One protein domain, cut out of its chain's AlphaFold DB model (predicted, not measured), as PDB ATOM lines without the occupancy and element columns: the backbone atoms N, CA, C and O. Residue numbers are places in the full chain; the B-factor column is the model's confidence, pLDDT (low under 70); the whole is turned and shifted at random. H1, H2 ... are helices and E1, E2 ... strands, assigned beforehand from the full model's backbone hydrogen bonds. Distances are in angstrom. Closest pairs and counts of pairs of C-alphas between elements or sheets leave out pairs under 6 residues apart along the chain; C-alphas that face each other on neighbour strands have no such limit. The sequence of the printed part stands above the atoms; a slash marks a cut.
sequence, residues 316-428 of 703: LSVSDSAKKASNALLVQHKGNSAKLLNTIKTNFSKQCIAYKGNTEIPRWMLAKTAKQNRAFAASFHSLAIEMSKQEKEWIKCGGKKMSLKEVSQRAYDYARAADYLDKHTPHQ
ATOM      1  N   LEU A 316      25.911 -18.637  15.493       73.81
ATOM      2  CA  LEU A 316      26.588 -18.132  14.300       73.81
ATOM      3  C   LEU A 316      25.969 -16.800  13.860       73.81
ATOM      4  O   LEU A 316      24.756 -16.687  13.667       73.81
ATOM      5  N   SER A 317      26.812 -15.781  13.708       69.56
ATOM      6  CA  SER A 317      26.366 -14.471  13.243       69.56
ATOM      7  C   SER A 317      25.976 -14.536  11.766       69.56
ATOM      8  O   SER A 317      26.845 -14.519  10.893       69.56
ATOM      9  N   VAL A 318      24.669 -14.597  11.508       73.00
ATOM     10  CA  VAL A 318      24.046 -14.568  10.174       73.00
ATOM     11  C   VAL A 318      22.992 -13.450  10.100       73.00
ATOM     12  O   VAL A 318      22.602 -12.913  11.143       73.00
ATOM     13  N   SER A 319      22.560 -13.064   8.893       77.75
ATOM     14  CA  SER A 319      21.505 -12.052   8.695       77.75
ATOM     15  C   SER A 319      20.196 -12.498   9.367       77.75
ATOM     16  O   SER A 319      19.949 -13.695   9.513       77.75
ATOM     17  N   ASP A 320      19.330 -11.570   9.779       82.00
ATOM     18  CA  ASP A 320      18.068 -11.951  10.436       82.00
ATOM     19  C   ASP A 320      17.122 -12.714   9.496       82.00
ATOM     20  O   ASP A 320      16.436 -13.645   9.925       82.00
ATOM     21  N   SER A 321      17.175 -12.406   8.195       83.44
ATOM     22  CA  SER A 321      16.497 -13.177   7.146       83.44
ATOM     23  C   SER A 321      17.009 -14.622   7.092       83.44
ATOM     24  O   SER A 321      16.218 -15.565   7.199       83.44
ATOM     25  N   ALA A 322      18.334 -14.819   7.044       84.31
ATOM     26  CA  ALA A 322      18.936 -16.150   7.059       84.31
ATOM     27  C   ALA A 322      18.666 -16.899   8.371       84.31
ATOM     28  O   ALA A 322      18.446 -18.108   8.338       84.31
ATOM     29  N   LYS A 323      18.617 -16.215   9.527       84.75
ATOM     30  CA  LYS A 323      18.218 -16.837  10.806       84.75
ATOM     31  C   LYS A 323      16.792 -17.371  10.735       84.75
ATOM     32  O   LYS A 323      16.549 -18.509  11.136       84.75
ATOM     33  N   LYS A 324      15.848 -16.568  10.229       88.12
ATOM     34  CA  LYS A 324      14.437 -16.961  10.105       88.12
ATOM     35  C   LYS A 324      14.279 -18.158   9.164       88.12
ATOM     36  O   LYS A 324      13.617 -19.126   9.533       88.12
ATOM     37  N   ALA A 325      14.931 -18.121   8.001       88.00
ATOM     38  CA  ALA A 325      14.928 -19.222   7.037       88.00
ATOM     39  C   ALA A 325      15.572 -20.501   7.606       88.00
ATOM     40  O   ALA A 325      14.998 -21.584   7.492       88.00
ATOM     41  N   SER A 326      16.705 -20.369   8.302       88.75
ATOM     42  CA  SER A 326      17.414 -21.483   8.942       88.75
ATOM     43  C   SER A 326      16.545 -22.163   9.999       88.75
ATOM     44  O   SER A 326      16.381 -23.384   9.990       88.75
ATOM     45  N   ASN A 327      15.899 -21.377  10.865       89.12
ATOM     46  CA  ASN A 327      14.989 -21.903  11.878       89.12
ATOM     47  C   ASN A 327      13.781 -22.611  11.253       89.12
ATOM     48  O   ASN A 327      13.421 -23.697  11.706       89.12
ATOM     49  N   ALA A 328      13.189 -22.045  10.196       90.81
ATOM     50  CA  ALA A 328      12.086 -22.681   9.476       90.81
ATOM     51  C   ALA A 328      12.500 -24.042   8.892       90.81
ATOM     52  O   ALA A 328      11.782 -25.028   9.062       90.81
ATOM     53  N   LEU A 329      13.695 -24.126   8.299       89.94
ATOM     54  CA  LEU A 329      14.242 -25.368   7.752       89.94
ATOM     55  C   LEU A 329      14.488 -26.423   8.846       89.94
ATOM     56  O   LEU A 329      14.161 -27.600   8.679       89.94
ATOM     57  N   LEU A 330      15.017 -26.016  10.006       89.69
ATOM     58  CA  LEU A 330      15.216 -26.915  11.148       89.69
ATOM     59  C   LEU A 330      13.894 -27.461  11.701       89.69
ATOM     60  O   LEU A 330      13.812 -28.651  12.025       89.69
ATOM     61  N   VAL A 331      12.865 -26.612  11.791       90.25
ATOM     62  CA  VAL A 331      11.516 -27.001  12.228       90.25
ATOM     63  C   VAL A 331      10.879 -27.959  11.223       90.25
ATOM     64  O   VAL A 331      10.364 -29.002  11.627       90.25
ATOM     65  N   GLN A 332      10.981 -27.665   9.923       90.69
ATOM     66  CA  GLN A 332      10.434 -28.492   8.845       90.69
ATOM     67  C   GLN A 332      10.948 -29.935   8.907       90.69
ATOM     68  O   GLN A 332      10.182 -30.884   8.733       90.69
ATOM     69  N   HIS A 333      12.240 -30.120   9.185       88.38
ATOM     70  CA  HIS A 333      12.849 -31.448   9.184       88.38
ATOM     71  C   HIS A 333      12.821 -32.157  10.543       88.38
ATOM     72  O   HIS A 333      13.231 -33.315  10.603       88.38
ATOM     73  N   LYS A 334      12.336 -31.517  11.623       84.62
ATOM     74  CA  LYS A 334      12.190 -32.087  12.984       84.62
ATOM     75  C   LYS A 334      13.399 -32.921  13.452       84.62
ATOM     76  O   LYS A 334      13.261 -33.923  14.145       84.62
ATOM     77  N   GLY A 335      14.604 -32.515  13.049       83.25
ATOM     78  CA  GLY A 335      15.856 -33.195  13.383       83.25
ATOM     79  C   GLY A 335      16.234 -34.420  12.541       83.25
ATOM     80  O   GLY A 335      17.182 -35.102  12.909       83.25
ATOM     81  N   ASN A 336      15.560 -34.686  11.421       90.19
ATOM     82  CA  ASN A 336      15.935 -35.730  10.466       90.19
ATOM     83  C   ASN A 336      17.055 -35.243   9.525       90.19
ATOM     84  O   ASN A 336      16.805 -34.453   8.610       90.19
ATOM     85  N   SER A 337      18.283 -35.722   9.747       92.88
ATOM     86  CA  SER A 337      19.461 -35.288   8.984       92.88
ATOM     87  C   SER A 337      19.454 -35.749   7.522       92.88
ATOM     88  O   SER A 337      19.826 -34.966   6.651       92.88
ATOM     89  N   ALA A 338      18.952 -36.952   7.223       93.06
ATOM     90  CA  ALA A 338      18.847 -37.456   5.850       93.06
ATOM     91  C   ALA A 338      17.898 -36.598   4.994       93.06
ATOM     92  O   ALA A 338      18.225 -36.222   3.868       93.06
ATOM     93  N   LYS A 339      16.731 -36.234   5.549       93.38
ATOM     94  CA  LYS A 339      15.776 -35.335   4.882       93.38
ATOM     95  C   LYS A 339      16.374 -33.946   4.674       93.38
ATOM     96  O   LYS A 339      16.262 -33.417   3.575       93.38
ATOM     97  N   LEU A 340      17.044 -33.394   5.690       93.94
ATOM     98  CA  LEU A 340      17.722 -32.099   5.581       93.94
ATOM     99  C   LEU A 340      18.784 -32.109   4.469       93.94
ATOM    100  O   LEU A 340      18.804 -31.201   3.641       93.94
ATOM    101  N   LEU A 341      19.631 -33.143   4.417       94.88
ATOM    102  CA  LEU A 341      20.653 -33.298   3.379       94.88
ATOM    103  C   LEU A 341      20.032 -33.355   1.979       94.88
ATOM    104  O   LEU A 341      20.493 -32.656   1.078       94.88
ATOM    105  N   ASN A 342      18.968 -34.141   1.796       94.81
ATOM    106  CA  ASN A 342      18.277 -34.231   0.510       94.81
ATOM    107  C   ASN A 342      17.652 -32.892   0.104       94.81
ATOM    108  O   ASN A 342      17.824 -32.464  -1.033       94.81
ATOM    109  N   THR A 343      17.005 -32.183   1.030       95.06
ATOM    110  CA  THR A 343      16.439 -30.857   0.753       95.06
ATOM    111  C   THR A 343      17.512 -29.839   0.372       95.06
ATOM    112  O   THR A 343      17.306 -29.071  -0.566       95.06
ATOM    113  N   ILE A 344      18.675 -29.853   1.032       94.81
ATOM    114  CA  ILE A 344      19.806 -28.990   0.665       94.81
ATOM    115  C   ILE A 344      20.292 -29.309  -0.753       94.81
ATOM    116  O   ILE A 344      20.393 -28.391  -1.565       94.81
ATOM    117  N   LYS A 345      20.509 -30.593  -1.084       94.75
ATOM    118  CA  LYS A 345      20.900 -31.031  -2.438       94.75
ATOM    119  C   LYS A 345      19.909 -30.542  -3.494       94.75
ATOM    120  O   LYS A 345      20.310 -29.897  -4.457       94.75
ATOM    121  N   THR A 346      18.616 -30.799  -3.288       94.81
ATOM    122  CA  THR A 346      17.555 -30.402  -4.222       94.81
ATOM    123  C   THR A 346      17.483 -28.886  -4.391       94.81
ATOM    124  O   THR A 346      17.362 -28.406  -5.512       94.81
ATOM    125  N   ASN A 347      17.574 -28.121  -3.301       93.69
ATOM    126  CA  ASN A 347      17.518 -26.662  -3.363       93.69
ATOM    127  C   ASN A 347      18.725 -26.072  -4.100       93.69
ATOM    128  O   ASN A 347      18.551 -25.148  -4.888       93.69
ATOM    129  N   PHE A 348      19.924 -26.610  -3.869       95.06
ATOM    130  CA  PHE A 348      21.128 -26.172  -4.573       95.06
ATOM    131  C   PHE A 348      21.075 -26.507  -6.061       95.06
ATOM    132  O   PHE A 348      21.352 -25.628  -6.869       95.06
ATOM    133  N   SER A 349      20.620 -27.705  -6.436       92.00
ATOM    134  CA  SER A 349      20.408 -28.055  -7.847       92.00
ATOM    135  C   SER A 349      19.374 -27.148  -8.521       92.00
ATOM    136  O   SER A 349      19.618 -26.677  -9.624       92.00
ATOM    137  N   LYS A 350      18.254 -26.841  -7.851       92.00
ATOM    138  CA  LYS A 350      17.208 -25.948  -8.388       92.00
ATOM    139  C   LYS A 350      17.674 -24.507  -8.592       92.00
ATOM    140  O   LYS A 350      17.169 -23.838  -9.480       92.00
ATOM    141  N   GLN A 351      18.584 -24.020  -7.751       89.81
ATOM    142  CA  GLN A 351      19.120 -22.657  -7.833       89.81
ATOM    143  C   GLN A 351      20.476 -22.594  -8.549       89.81
ATOM    144  O   GLN A 351      21.139 -21.566  -8.499       89.81
ATOM    145  N   CYS A 352      20.911 -23.691  -9.180       87.94
ATOM    146  CA  CYS A 352      22.208 -23.792  -9.853       87.94
ATOM    147  C   CYS A 352      23.408 -23.420  -8.955       87.94
ATOM    148  O   CYS A 352      24.448 -22.965  -9.433       87.94
ATOM    149  N   ILE A 353      23.294 -23.636  -7.639       91.88
ATOM    150  CA  ILE A 353      24.366 -23.371  -6.675       91.88
ATOM    151  C   ILE A 353      25.317 -24.571  -6.661       91.88
ATOM    152  O   ILE A 353      24.944 -25.677  -6.264       91.88
ATOM    153  N   ALA A 354      26.568 -24.352  -7.060       90.38
ATOM    154  CA  ALA A 354      27.577 -25.407  -7.117       90.38
ATOM    155  C   ALA A 354      28.001 -25.902  -5.720       90.38
ATOM    156  O   ALA A 354      28.240 -25.106  -4.810       90.38
ATOM    157  N   TYR A 355      28.161 -27.220  -5.574       91.56
ATOM    158  CA  TYR A 355      28.783 -27.889  -4.425       91.56
ATOM    159  C   TYR A 355      29.447 -29.200  -4.882       91.56
ATOM    160  O   TYR A 355      29.036 -29.809  -5.869       91.56
ATOM    161  N   LYS A 356      30.483 -29.652  -4.173       90.12
ATOM    162  CA  LYS A 356      31.183 -30.918  -4.424       90.12
ATOM    163  C   LYS A 356      30.538 -32.028  -3.596       90.12
ATOM    164  O   LYS A 356      30.687 -32.065  -2.377       90.12
ATOM    165  N   GLY A 357      29.835 -32.943  -4.263       83.50
ATOM    166  CA  GLY A 357      29.117 -34.045  -3.612       83.50
ATOM    167  C   GLY A 357      30.011 -35.146  -3.023       83.50
ATOM    168  O   GLY A 357      29.627 -35.759  -2.023       83.50
ATOM    169  N   ASN A 358      31.199 -35.352  -3.606       79.44
ATOM    170  CA  ASN A 358      32.104 -36.482  -3.336       79.44
ATOM    171  C   ASN A 358      33.263 -36.141  -2.376       79.44
ATOM    172  O   ASN A 358      34.290 -36.808  -2.385       79.44
ATOM    173  N   THR A 359      33.135 -35.098  -1.555       81.25
ATOM    174  CA  THR A 359      34.170 -34.707  -0.577       81.25
ATOM    175  C   THR A 359      34.199 -35.640   0.631       81.25
ATOM    176  O   THR A 359      33.169 -36.179   1.026       81.25
ATOM    177  N   GLU A 360      35.351 -35.848   1.263       84.31
ATOM    178  CA  GLU A 360      35.374 -36.494   2.581       84.31
ATOM    179  C   GLU A 360      34.794 -35.556   3.645       84.31
ATOM    180  O   GLU A 360      34.957 -34.337   3.565       84.31
ATOM    181  N   ILE A 361      34.106 -36.113   4.650       84.25
ATOM    182  CA  ILE A 361      33.585 -35.310   5.761       84.25
ATOM    183  C   ILE A 361      34.782 -34.848   6.598       84.25
ATOM    184  O   ILE A 361      35.512 -35.700   7.113       84.25
ATOM    185  N   PRO A 362      34.982 -33.534   6.800       82.50
ATOM    186  CA  PRO A 362      36.082 -33.062   7.627       82.50
ATOM    187  C   PRO A 362      35.998 -33.653   9.041       82.50
ATOM    188  O   PRO A 362      34.974 -33.514   9.713       82.50
ATOM    189  N   ARG A 363      37.083 -34.281   9.522       77.06
ATOM    190  CA  ARG A 363      37.101 -34.977  10.829       77.06
ATOM    191  C   ARG A 363      36.636 -34.091  11.986       77.06
ATOM    192  O   ARG A 363      35.912 -34.549  12.862       77.06
ATOM    193  N   TRP A 364      36.983 -32.805  11.967       72.12
ATOM    194  CA  TRP A 364      36.578 -31.857  13.006       72.12
ATOM    195  C   TRP A 364      35.053 -31.622  13.062       72.12
ATOM    196  O   TRP A 364      34.534 -31.282  14.122       72.12
ATOM    197  N   MET A 365      34.304 -31.844  11.971       82.44
ATOM    198  CA  MET A 365      32.832 -31.794  11.993       82.44
ATOM    199  C   MET A 365      32.230 -33.002  12.720       82.44
ATOM    200  O   MET A 365      31.133 -32.900  13.268       82.44
ATOM    201  N   LEU A 366      32.942 -34.131  12.763       84.50
ATOM    202  CA  LEU A 366      32.509 -35.333  13.482       84.50
ATOM    203  C   LEU A 366      32.667 -35.196  15.003       84.50
ATOM    204  O   LEU A 366      31.997 -35.903  15.746       84.50
ATOM    205  N   ALA A 367      33.480 -34.246  15.476       76.25
ATOM    206  CA  ALA A 367      33.558 -33.893  16.898       76.25
ATOM    207  C   ALA A 367      32.310 -33.130  17.397       76.25
ATOM    208  O   ALA A 367      32.087 -32.999  18.603       76.25
ATOM    209  N   LYS A 368      31.477 -32.609  16.484       79.94
ATOM    210  CA  LYS A 368      30.207 -31.951  16.814       79.94
ATOM    211  C   LYS A 368      29.086 -32.970  16.940       79.94
ATOM    212  O   LYS A 368      29.097 -34.026  16.323       79.94
ATOM    213  N   THR A 369      28.045 -32.613  17.685       84.12
ATOM    214  CA  THR A 369      26.813 -33.414  17.706       84.12
ATOM    215  C   THR A 369      26.051 -33.292  16.383       84.12
ATOM    216  O   THR A 369      26.067 -32.236  15.743       84.12
ATOM    217  N   ALA A 370      25.273 -34.317  16.017       87.06
ATOM    218  CA  ALA A 370      24.399 -34.258  14.843       87.06
ATOM    219  C   ALA A 370      23.440 -33.050  14.887       87.06
ATOM    220  O   ALA A 370      23.211 -32.390  13.876       87.06
ATOM    221  N   LYS A 371      22.941 -32.682  16.078       88.56
ATOM    222  CA  LYS A 371      22.106 -31.484  16.277       88.56
ATOM    223  C   LYS A 371      22.843 -30.189  15.922       88.56
ATOM    224  O   LYS A 371      22.256 -29.330  15.268       88.56
ATOM    225  N   GLN A 372      24.098 -30.042  16.347       86.19
ATOM    226  CA  GLN A 372      24.918 -28.877  16.001       86.19
ATOM    227  C   GLN A 372      25.190 -28.832  14.497       86.19
ATOM    228  O   GLN A 372      24.985 -27.790  13.882       86.19
ATOM    229  N   ASN A 373      25.561 -29.965  13.898       90.50
ATOM    230  CA  ASN A 373      25.800 -30.056  12.458       90.50
ATOM    231  C   ASN A 373      24.552 -29.697  11.639       90.50
ATOM    232  O   ASN A 373      24.655 -28.926  10.691       90.50
ATOM    233  N   ARG A 374      23.351 -30.123  12.059       92.50
ATOM    234  CA  ARG A 374      22.090 -29.667  11.445       92.50
ATOM    235  C   ARG A 374      21.907 -28.151  11.529       92.50
ATOM    236  O   ARG A 374      21.529 -27.533  10.539       92.50
ATOM    237  N   ALA A 375      22.176 -27.550  12.689       89.62
ATOM    238  CA  ALA A 375      22.034 -26.105  12.878       89.62
ATOM    239  C   ALA A 375      22.996 -25.301  11.986       89.62
ATOM    240  O   ALA A 375      22.588 -24.306  11.381       89.62
ATOM    241  N   PHE A 376      24.247 -25.756  11.843       90.69
ATOM    242  CA  PHE A 376      25.188 -25.153  10.897       90.69
ATOM    243  C   PHE A 376      24.745 -25.353   9.453       90.69
ATOM    244  O   PHE A 376      24.703 -24.377   8.709       90.69
ATOM    245  N   ALA A 377      24.352 -26.573   9.076       92.94
ATOM    246  CA  ALA A 377      23.870 -26.883   7.734       92.94
ATOM    247  C   ALA A 377      22.726 -25.955   7.312       92.94
ATOM    248  O   ALA A 377      22.788 -25.356   6.243       92.94
ATOM    249  N   ALA A 378      21.723 -25.772   8.175       92.31
ATOM    250  CA  ALA A 378      20.590 -24.892   7.904       92.31
ATOM    251  C   ALA A 378      20.991 -23.412   7.802       92.31
ATOM    252  O   ALA A 378      20.478 -22.683   6.949       92.31
ATOM    253  N   SER A 379      21.944 -22.972   8.627       90.69
ATOM    254  CA  SER A 379      22.428 -21.588   8.621       90.69
ATOM    255  C   SER A 379      23.238 -21.281   7.360       90.69
ATOM    256  O   SER A 379      22.970 -20.287   6.690       90.69
ATOM    257  N   PHE A 380      24.178 -22.156   6.987       92.88
ATOM    258  CA  PHE A 380      24.957 -22.015   5.756       92.88
ATOM    259  C   PHE A 380      24.097 -22.198   4.503       92.88
ATOM    260  O   PHE A 380      24.289 -21.468   3.536       92.88
ATOM    261  N   HIS A 381      23.114 -23.104   4.523       94.88
ATOM    262  CA  HIS A 381      22.144 -23.248   3.433       94.88
ATOM    263  C   HIS A 381      21.371 -21.948   3.217       94.88
ATOM    264  O   HIS A 381      21.349 -21.433   2.104       94.88
ATOM    265  N   SER A 382      20.816 -21.381   4.289       92.38
ATOM    266  CA  SER A 382      20.042 -20.138   4.212       92.38
ATOM    267  C   SER A 382      20.883 -18.973   3.693       92.38
ATOM    268  O   SER A 382      20.398 -18.194   2.876       92.38
ATOM    269  N   LEU A 383      22.156 -18.892   4.099       91.19
ATOM    270  CA  LEU A 383      23.097 -17.911   3.559       91.19
ATOM    271  C   LEU A 383      23.393 -18.141   2.076       91.19
ATOM    272  O   LEU A 383      23.396 -17.177   1.324       91.19
ATOM    273  N   ALA A 384      23.614 -19.384   1.640       93.69
ATOM    274  CA  ALA A 384      23.857 -19.691   0.230       93.69
ATOM    275  C   ALA A 384      22.659 -19.298  -0.647       93.69
ATOM    276  O   ALA A 384      22.843 -18.695  -1.701       93.69
ATOM    277  N   ILE A 385      21.431 -19.577  -0.188       92.94
ATOM    278  CA  ILE A 385      20.208 -19.160  -0.886       92.94
ATOM    279  C   ILE A 385      20.093 -17.632  -0.923       92.94
ATOM    280  O   ILE A 385      19.762 -17.065  -1.960       92.94
ATOM    281  N   GLU A 386      20.361 -16.947   0.191       91.12
ATOM    282  CA  GLU A 386      20.328 -15.482   0.237       91.12
ATOM    283  C   GLU A 386      21.361 -14.863  -0.715       91.12
ATOM    284  O   GLU A 386      21.026 -13.962  -1.480       91.12
ATOM    285  N   MET A 387      22.594 -15.376  -0.705       91.69
ATOM    286  CA  MET A 387      23.666 -14.934  -1.594       91.69
ATOM    287  C   MET A 387      23.318 -15.162  -3.063       91.69
ATOM    288  O   MET A 387      23.536 -14.265  -3.867       91.69
ATOM    289  N   SER A 388      22.742 -16.321  -3.398       92.56
ATOM    290  CA  SER A 388      22.306 -16.627  -4.763       92.56
ATOM    291  C   SER A 388      21.193 -15.692  -5.236       92.56
ATOM    292  O   SER A 388      21.216 -15.267  -6.381       92.56
ATOM    293  N   LYS A 389      20.231 -15.353  -4.367       90.44
ATOM    294  CA  LYS A 389      19.118 -14.448  -4.705       90.44
ATOM    295  C   LYS A 389      19.537 -12.989  -4.848       90.44
ATOM    296  O   LYS A 389      18.901 -12.250  -5.583       90.44
ATOM    297  N   GLN A 390      20.535 -12.567  -4.080       89.50
ATOM    298  CA  GLN A 390      21.038 -11.191  -4.071       89.50
ATOM    299  C   GLN A 390      22.280 -11.018  -4.956       89.50
ATOM    300  O   GLN A 390      22.926  -9.978  -4.870       89.50
ATOM    301  N   GLU A 391      22.657 -12.050  -5.718       88.56
ATOM    302  CA  GLU A 391      23.841 -12.072  -6.588       88.56
ATOM    303  C   GLU A 391      25.135 -11.645  -5.869       88.56
ATOM    304  O   GLU A 391      26.023 -10.993  -6.414       88.56
ATOM    305  N   LYS A 392      25.263 -12.025  -4.591       87.69
ATOM    306  CA  LYS A 392      26.432 -11.694  -3.771       87.69
ATOM    307  C   LYS A 392      27.544 -12.710  -3.985       87.69
ATOM    308  O   LYS A 392      27.416 -13.875  -3.610       87.69
ATOM    309  N   GLU A 393      28.693 -12.238  -4.452       85.31
ATOM    310  CA  GLU A 393      29.884 -13.079  -4.612       85.31
ATOM    311  C   GLU A 393      30.490 -13.522  -3.273       85.31
ATOM    312  O   GLU A 393      31.059 -14.613  -3.161       85.31
ATOM    313  N   TRP A 394      30.360 -12.689  -2.235       88.06
ATOM    314  CA  TRP A 394      30.915 -12.945  -0.912       88.06
ATOM    315  C   TRP A 394      29.993 -12.487   0.219       88.06
ATOM    316  O   TRP A 394      29.214 -11.546   0.087       88.06
ATOM    317  N   ILE A 395      30.128 -13.137   1.374       85.62
ATOM    318  CA  ILE A 395      29.465 -12.750   2.619       85.62
ATOM    319  C   ILE A 395      30.448 -12.806   3.787       85.62
ATOM    320  O   ILE A 395      31.396 -13.595   3.795       85.62
ATOM    321  N   LYS A 396      30.229 -11.970   4.801       79.81
ATOM    322  CA  LYS A 396      30.943 -12.073   6.075       79.81
ATOM    323  C   LYS A 396      30.158 -12.994   7.008       79.81
ATOM    324  O   LYS A 396      29.139 -12.587   7.556       79.81
ATOM    325  N   CYS A 397      30.638 -14.218   7.204       68.44
ATOM    326  CA  CYS A 397      30.024 -15.214   8.081       68.44
ATOM    327  C   CYS A 397      30.998 -15.591   9.202       68.44
ATOM    328  O   CYS A 397      32.151 -15.934   8.938       68.44
ATOM    329  N   GLY A 398      30.574 -15.475  10.468       62.25
ATOM    330  CA  GLY A 398      31.435 -15.806  11.615       62.25
ATOM    331  C   GLY A 398      32.770 -15.042  11.616       62.25
ATOM    332  O   GLY A 398      33.805 -15.585  11.988       62.25
ATOM    333  N   GLY A 399      32.765 -13.802  11.116       65.25
ATOM    334  CA  GLY A 399      33.950 -12.955  10.986       65.25
ATOM    335  C   GLY A 399      34.863 -13.264   9.793       65.25
ATOM    336  O   GLY A 399      35.758 -12.467   9.539       65.25
ATOM    337  N   LYS A 400      34.660 -14.356   9.044       72.88
ATOM    338  CA  LYS A 400      35.435 -14.684   7.834       72.88
ATOM    339  C   LYS A 400      34.685 -14.217   6.579       72.88
ATOM    340  O   LYS A 400      33.465 -14.355   6.501       72.88
ATOM    341  N   LYS A 401      35.409 -13.671   5.597       83.62
ATOM    342  CA  LYS A 401      34.883 -13.444   4.241       83.62
ATOM    343  C   LYS A 401      34.838 -14.790   3.517       83.62
ATOM    344  O   LYS A 401      35.864 -15.458   3.435       83.62
ATOM    345  N   MET A 402      33.660 -15.198   3.060       87.62
ATOM    346  CA  MET A 402      33.441 -16.470   2.376       87.62
ATOM    347  C   MET A 402      32.739 -16.238   1.044       87.62
ATOM    348  O   MET A 402      31.805 -15.440   0.973       87.62
ATOM    349  N   SER A 403      33.185 -16.945   0.012       92.81
ATOM    350  CA  SER A 403      32.541 -16.980  -1.302       92.81
ATOM    351  C   SER A 403      31.290 -17.862  -1.299       92.81
ATOM    352  O   SER A 403      31.161 -18.757  -0.460       92.81
ATOM    353  N   LEU A 404      30.393 -17.673  -2.274       92.75
ATOM    354  CA  LEU A 404      29.204 -18.526  -2.432       92.75
ATOM    355  C   LEU A 404      29.568 -20.020  -2.488       92.75
ATOM    356  O   LEU A 404      28.922 -20.826  -1.824       92.75
ATOM    357  N   LYS A 405      30.645 -20.369  -3.205       92.69
ATOM    358  CA  LYS A 405      31.150 -21.749  -3.326       92.69
ATOM    359  C   LYS A 405      31.589 -22.330  -1.980       92.69
ATOM    360  O   LYS A 405      31.330 -23.493  -1.693       92.69
ATOM    361  N   GLU A 406      32.256 -21.536  -1.143       91.56
ATOM    362  CA  GLU A 406      32.650 -21.980   0.198       91.56
ATOM    363  C   GLU A 406      31.435 -22.139   1.117       91.56
ATOM    364  O   GLU A 406      31.375 -23.090   1.891       91.56
ATOM    365  N   VAL A 407      30.467 -21.219   1.043       92.19
ATOM    366  CA  VAL A 407      29.246 -21.241   1.866       92.19
ATOM    367  C   VAL A 407      28.366 -22.442   1.506       92.19
ATOM    368  O   VAL A 407      27.931 -23.165   2.407       92.19
ATOM    369  N   SER A 408      28.144 -22.700   0.214       93.75
ATOM    370  CA  SER A 408      27.367 -23.851  -0.261       93.75
ATOM    371  C   SER A 408      28.045 -25.176   0.084       93.75
ATOM    372  O   SER A 408      27.383 -26.090   0.580       93.75
ATOM    373  N   GLN A 409      29.370 -25.267  -0.081       94.38
ATOM    374  CA  GLN A 409      30.122 -26.458   0.306       94.38
ATOM    375  C   GLN A 409      29.993 -26.732   1.807       94.38
ATOM    376  O   GLN A 409      29.701 -27.858   2.202       94.38
ATOM    377  N   ARG A 410      30.120 -25.702   2.653       92.38
ATOM    378  CA  ARG A 410      29.980 -25.853   4.108       92.38
ATOM    379  C   ARG A 410      28.592 -26.331   4.508       92.38
ATOM    380  O   ARG A 410      28.478 -27.203   5.365       92.38
ATOM    381  N   ALA A 411      27.544 -25.792   3.884       94.00
ATOM    382  CA  ALA A 411      26.173 -26.242   4.117       94.00
ATOM    383  C   ALA A 411      26.019 -27.742   3.835       94.00
ATOM    384  O   ALA A 411      25.424 -28.470   4.634       94.00
ATOM    385  N   TYR A 412      26.589 -28.195   2.717       94.94
ATOM    386  CA  TYR A 412      26.568 -29.591   2.304       94.94
ATOM    387  C   TYR A 412      27.357 -30.498   3.256       94.94
ATOM    388  O   TYR A 412      26.816 -31.493   3.745       94.94
ATOM    389  N   ASP A 413      28.600 -30.134   3.570       94.12
ATOM    390  CA  ASP A 413      29.483 -30.920   4.435       94.12
ATOM    391  C   ASP A 413      28.879 -31.085   5.840       94.12
ATOM    392  O   ASP A 413      28.864 -32.191   6.381       94.12
ATOM    393  N   TYR A 414      28.281 -30.025   6.400       94.00
ATOM    394  CA  TYR A 414      27.583 -30.094   7.686       94.00
ATOM    395  C   TYR A 414      26.346 -30.992   7.656       94.00
ATOM    396  O   TYR A 414      26.115 -31.761   8.592       94.00
ATOM    397  N   ALA A 415      25.546 -30.919   6.590       94.00
ATOM    398  CA  ALA A 415      24.370 -31.770   6.441       94.00
ATOM    399  C   ALA A 415      24.771 -33.247   6.337       94.00
ATOM    400  O   ALA A 415      24.143 -34.114   6.948       94.00
ATOM    401  N   ARG A 416      25.863 -33.526   5.618       94.56
ATOM    402  CA  ARG A 416      26.420 -34.868   5.476       94.56
ATOM    403  C   ARG A 416      27.041 -35.377   6.776       94.56
ATOM    404  O   ARG A 416      26.810 -36.529   7.129       94.56
ATOM    405  N   ALA A 417      27.760 -34.534   7.517       92.56
ATOM    406  CA  ALA A 417      28.279 -34.869   8.843       92.56
ATOM    407  C   ALA A 417      27.148 -35.212   9.823       92.56
ATOM    408  O   ALA A 417      27.261 -36.165  10.590       92.56
ATOM    409  N   ALA A 418      26.037 -34.470   9.784       92.81
ATOM    410  CA  ALA A 418      24.866 -34.764  10.602       92.81
ATOM    411  C   ALA A 418      24.230 -36.119  10.252       92.81
ATOM    412  O   ALA A 418      23.937 -36.897  11.155       92.81
ATOM    413  N   ASP A 419      24.047 -36.408   8.961       94.25
ATOM    414  CA  ASP A 419      23.504 -37.688   8.487       94.25
ATOM    415  C   ASP A 419      24.426 -38.865   8.830       94.25
ATOM    416  O   ASP A 419      23.967 -39.894   9.323       94.25
ATOM    417  N   TYR A 420      25.738 -38.690   8.655       92.56
ATOM    418  CA  TYR A 420      26.735 -39.681   9.045       92.56
ATOM    419  C   TYR A 420      26.665 -39.991  10.544       92.56
ATOM    420  O   TYR A 420      26.572 -41.160  10.917       92.56
ATOM    421  N   LEU A 421      26.651 -38.964  11.400       89.56
ATOM    422  CA  LEU A 421      26.562 -39.145  12.848       89.56
ATOM    423  C   LEU A 421      25.232 -39.776  13.268       89.56
ATOM    424  O   LEU A 421      25.247 -40.671  14.103       89.56
ATOM    425  N   ASP A 422      24.095 -39.377  12.693       89.19
ATOM    426  CA  ASP A 422      22.799 -39.994  13.016       89.19
ATOM    427  C   ASP A 422      22.748 -41.487  12.627       89.19
ATOM    428  O   ASP A 422      22.059 -42.260  13.290       89.19
ATOM    429  N   LYS A 423      23.489 -41.902  11.587       87.62
ATOM    430  CA  LYS A 423      23.611 -43.308  11.158       87.62
ATOM    431  C   LYS A 423      24.597 -44.123  12.000       87.62
ATOM    432  O   LYS A 423      24.357 -45.305  12.219       87.62
ATOM    433  N   HIS A 424      25.691 -43.509  12.454       81.62
ATOM    434  CA  HIS A 424      26.794 -44.199  13.141       81.62
ATOM    435  C   HIS A 424      26.790 -44.017  14.665       81.62
ATOM    436  O   HIS A 424      27.579 -44.652  15.361       81.62
ATOM    437  N   THR A 425      25.910 -43.178  15.215       70.56
ATOM    438  CA  THR A 425      25.702 -43.112  16.665       70.56
ATOM    439  C   THR A 425      24.798 -44.279  17.077       70.56
ATOM    440  O   THR A 425      23.647 -44.324  16.632       70.56
ATOM    441  N   PRO A 426      25.248 -45.220  17.929       47.38
ATOM    442  CA  PRO A 426      24.394 -46.308  18.392       47.38
ATOM    443  C   PRO A 426      23.141 -45.749  19.084       47.38
ATOM    444  O   PRO A 426      23.204 -44.758  19.811       47.38
ATOM    445  N   HIS A 427      21.992 -46.387  18.845       43.25
ATOM    446  CA  HIS A 427      20.641 -46.041  19.314       43.25
ATOM    447  C   HIS A 427      20.451 -45.995  20.858       43.25
ATOM    448  O   HIS A 427      19.474 -46.524  21.378       43.25
ATOM    449  N   GLN A 428      21.307 -45.329  21.636       38.59
ATOM    450  CA  GLN A 428      21.066 -45.110  23.072       38.59
ATOM    451  C   GLN A 428      20.011 -44.021  23.341       38.59
ATOM    452  O   GLN A 428      19.326 -44.061  24.359       38.59
TER     453      GLN A 428
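What this domain is: This is residues 316 to 428 of the 703 residues of an uncharacterized protein of Prevotella copri (UniProt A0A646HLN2). H2, H4 and H5 make a bundle, three helices side by side with their centres in a triangle; H1 crosses H4 away from H5, and a small hairpin of strands E1 and E2 sits at the end where H4 stops and H5 starts. The short H3 packs on H5. The printed part has 113 residues, with five named helices and two named strands in the order H1 H2 H3 H4 E1 E2 H5; the sheet E1 - E2 is antiparallel and the class is mostly helix. It is compact, with a radius of gyration of the C-alphas of 13.2 A, and spans 43 by 28 by 27 A.

How they stand to each other: H1, residues 320 to 333, touches H4, residues 370 to 389, at a steep tilt of 51 degrees, closest at the C-alphas of Ser 326 and Ala 378, 4.8 A. H2, residues 337 to 350, touches H5, residues 404 to 424, opposite ways at a shallow tilt of 26 degrees, closest at the C-alphas of Ser 337 and Asp 419, 4.7 A. H4 and H5 touch, opposite ways at 25 degrees, a shallow tilt, closest at the C-alphas of Ala 370 and Ala 418, 4.3 A. H3, residues 363 to 366, touches residues 414 to 421 of H5 alone, closest at the C-alphas of Leu 366 and Ala 417, 6.3 A. E1, residues 394 to 397, and E2, residues 400 to 403, form an antiparallel hairpin, with N 395 and O 402 within hydrogen-bond range at 2.9 A. H1 and H5 are apart. Every O i to N i+4 pair is within hydrogen-bond range in H1, H2, H4 and H5; H3 is too short for one.

Where its parts are: H1 begins at C-alpha 320 (18.068, -11.951, 10.436) and is 20.2 A long, H2 19.9 A, H4 28.3 A. H5, 30.1 A, ends at C-alpha 424 (26.794, -44.199, 13.141).

The domain as a whole: The C-alphas farthest apart, of Glu 391 and Gln 428, are 44.5 A apart. The printed part has no cut; H2 to H3 is a long link. The pLDDT is under 70 at residues 317, 397 to 399 and 426 to 428.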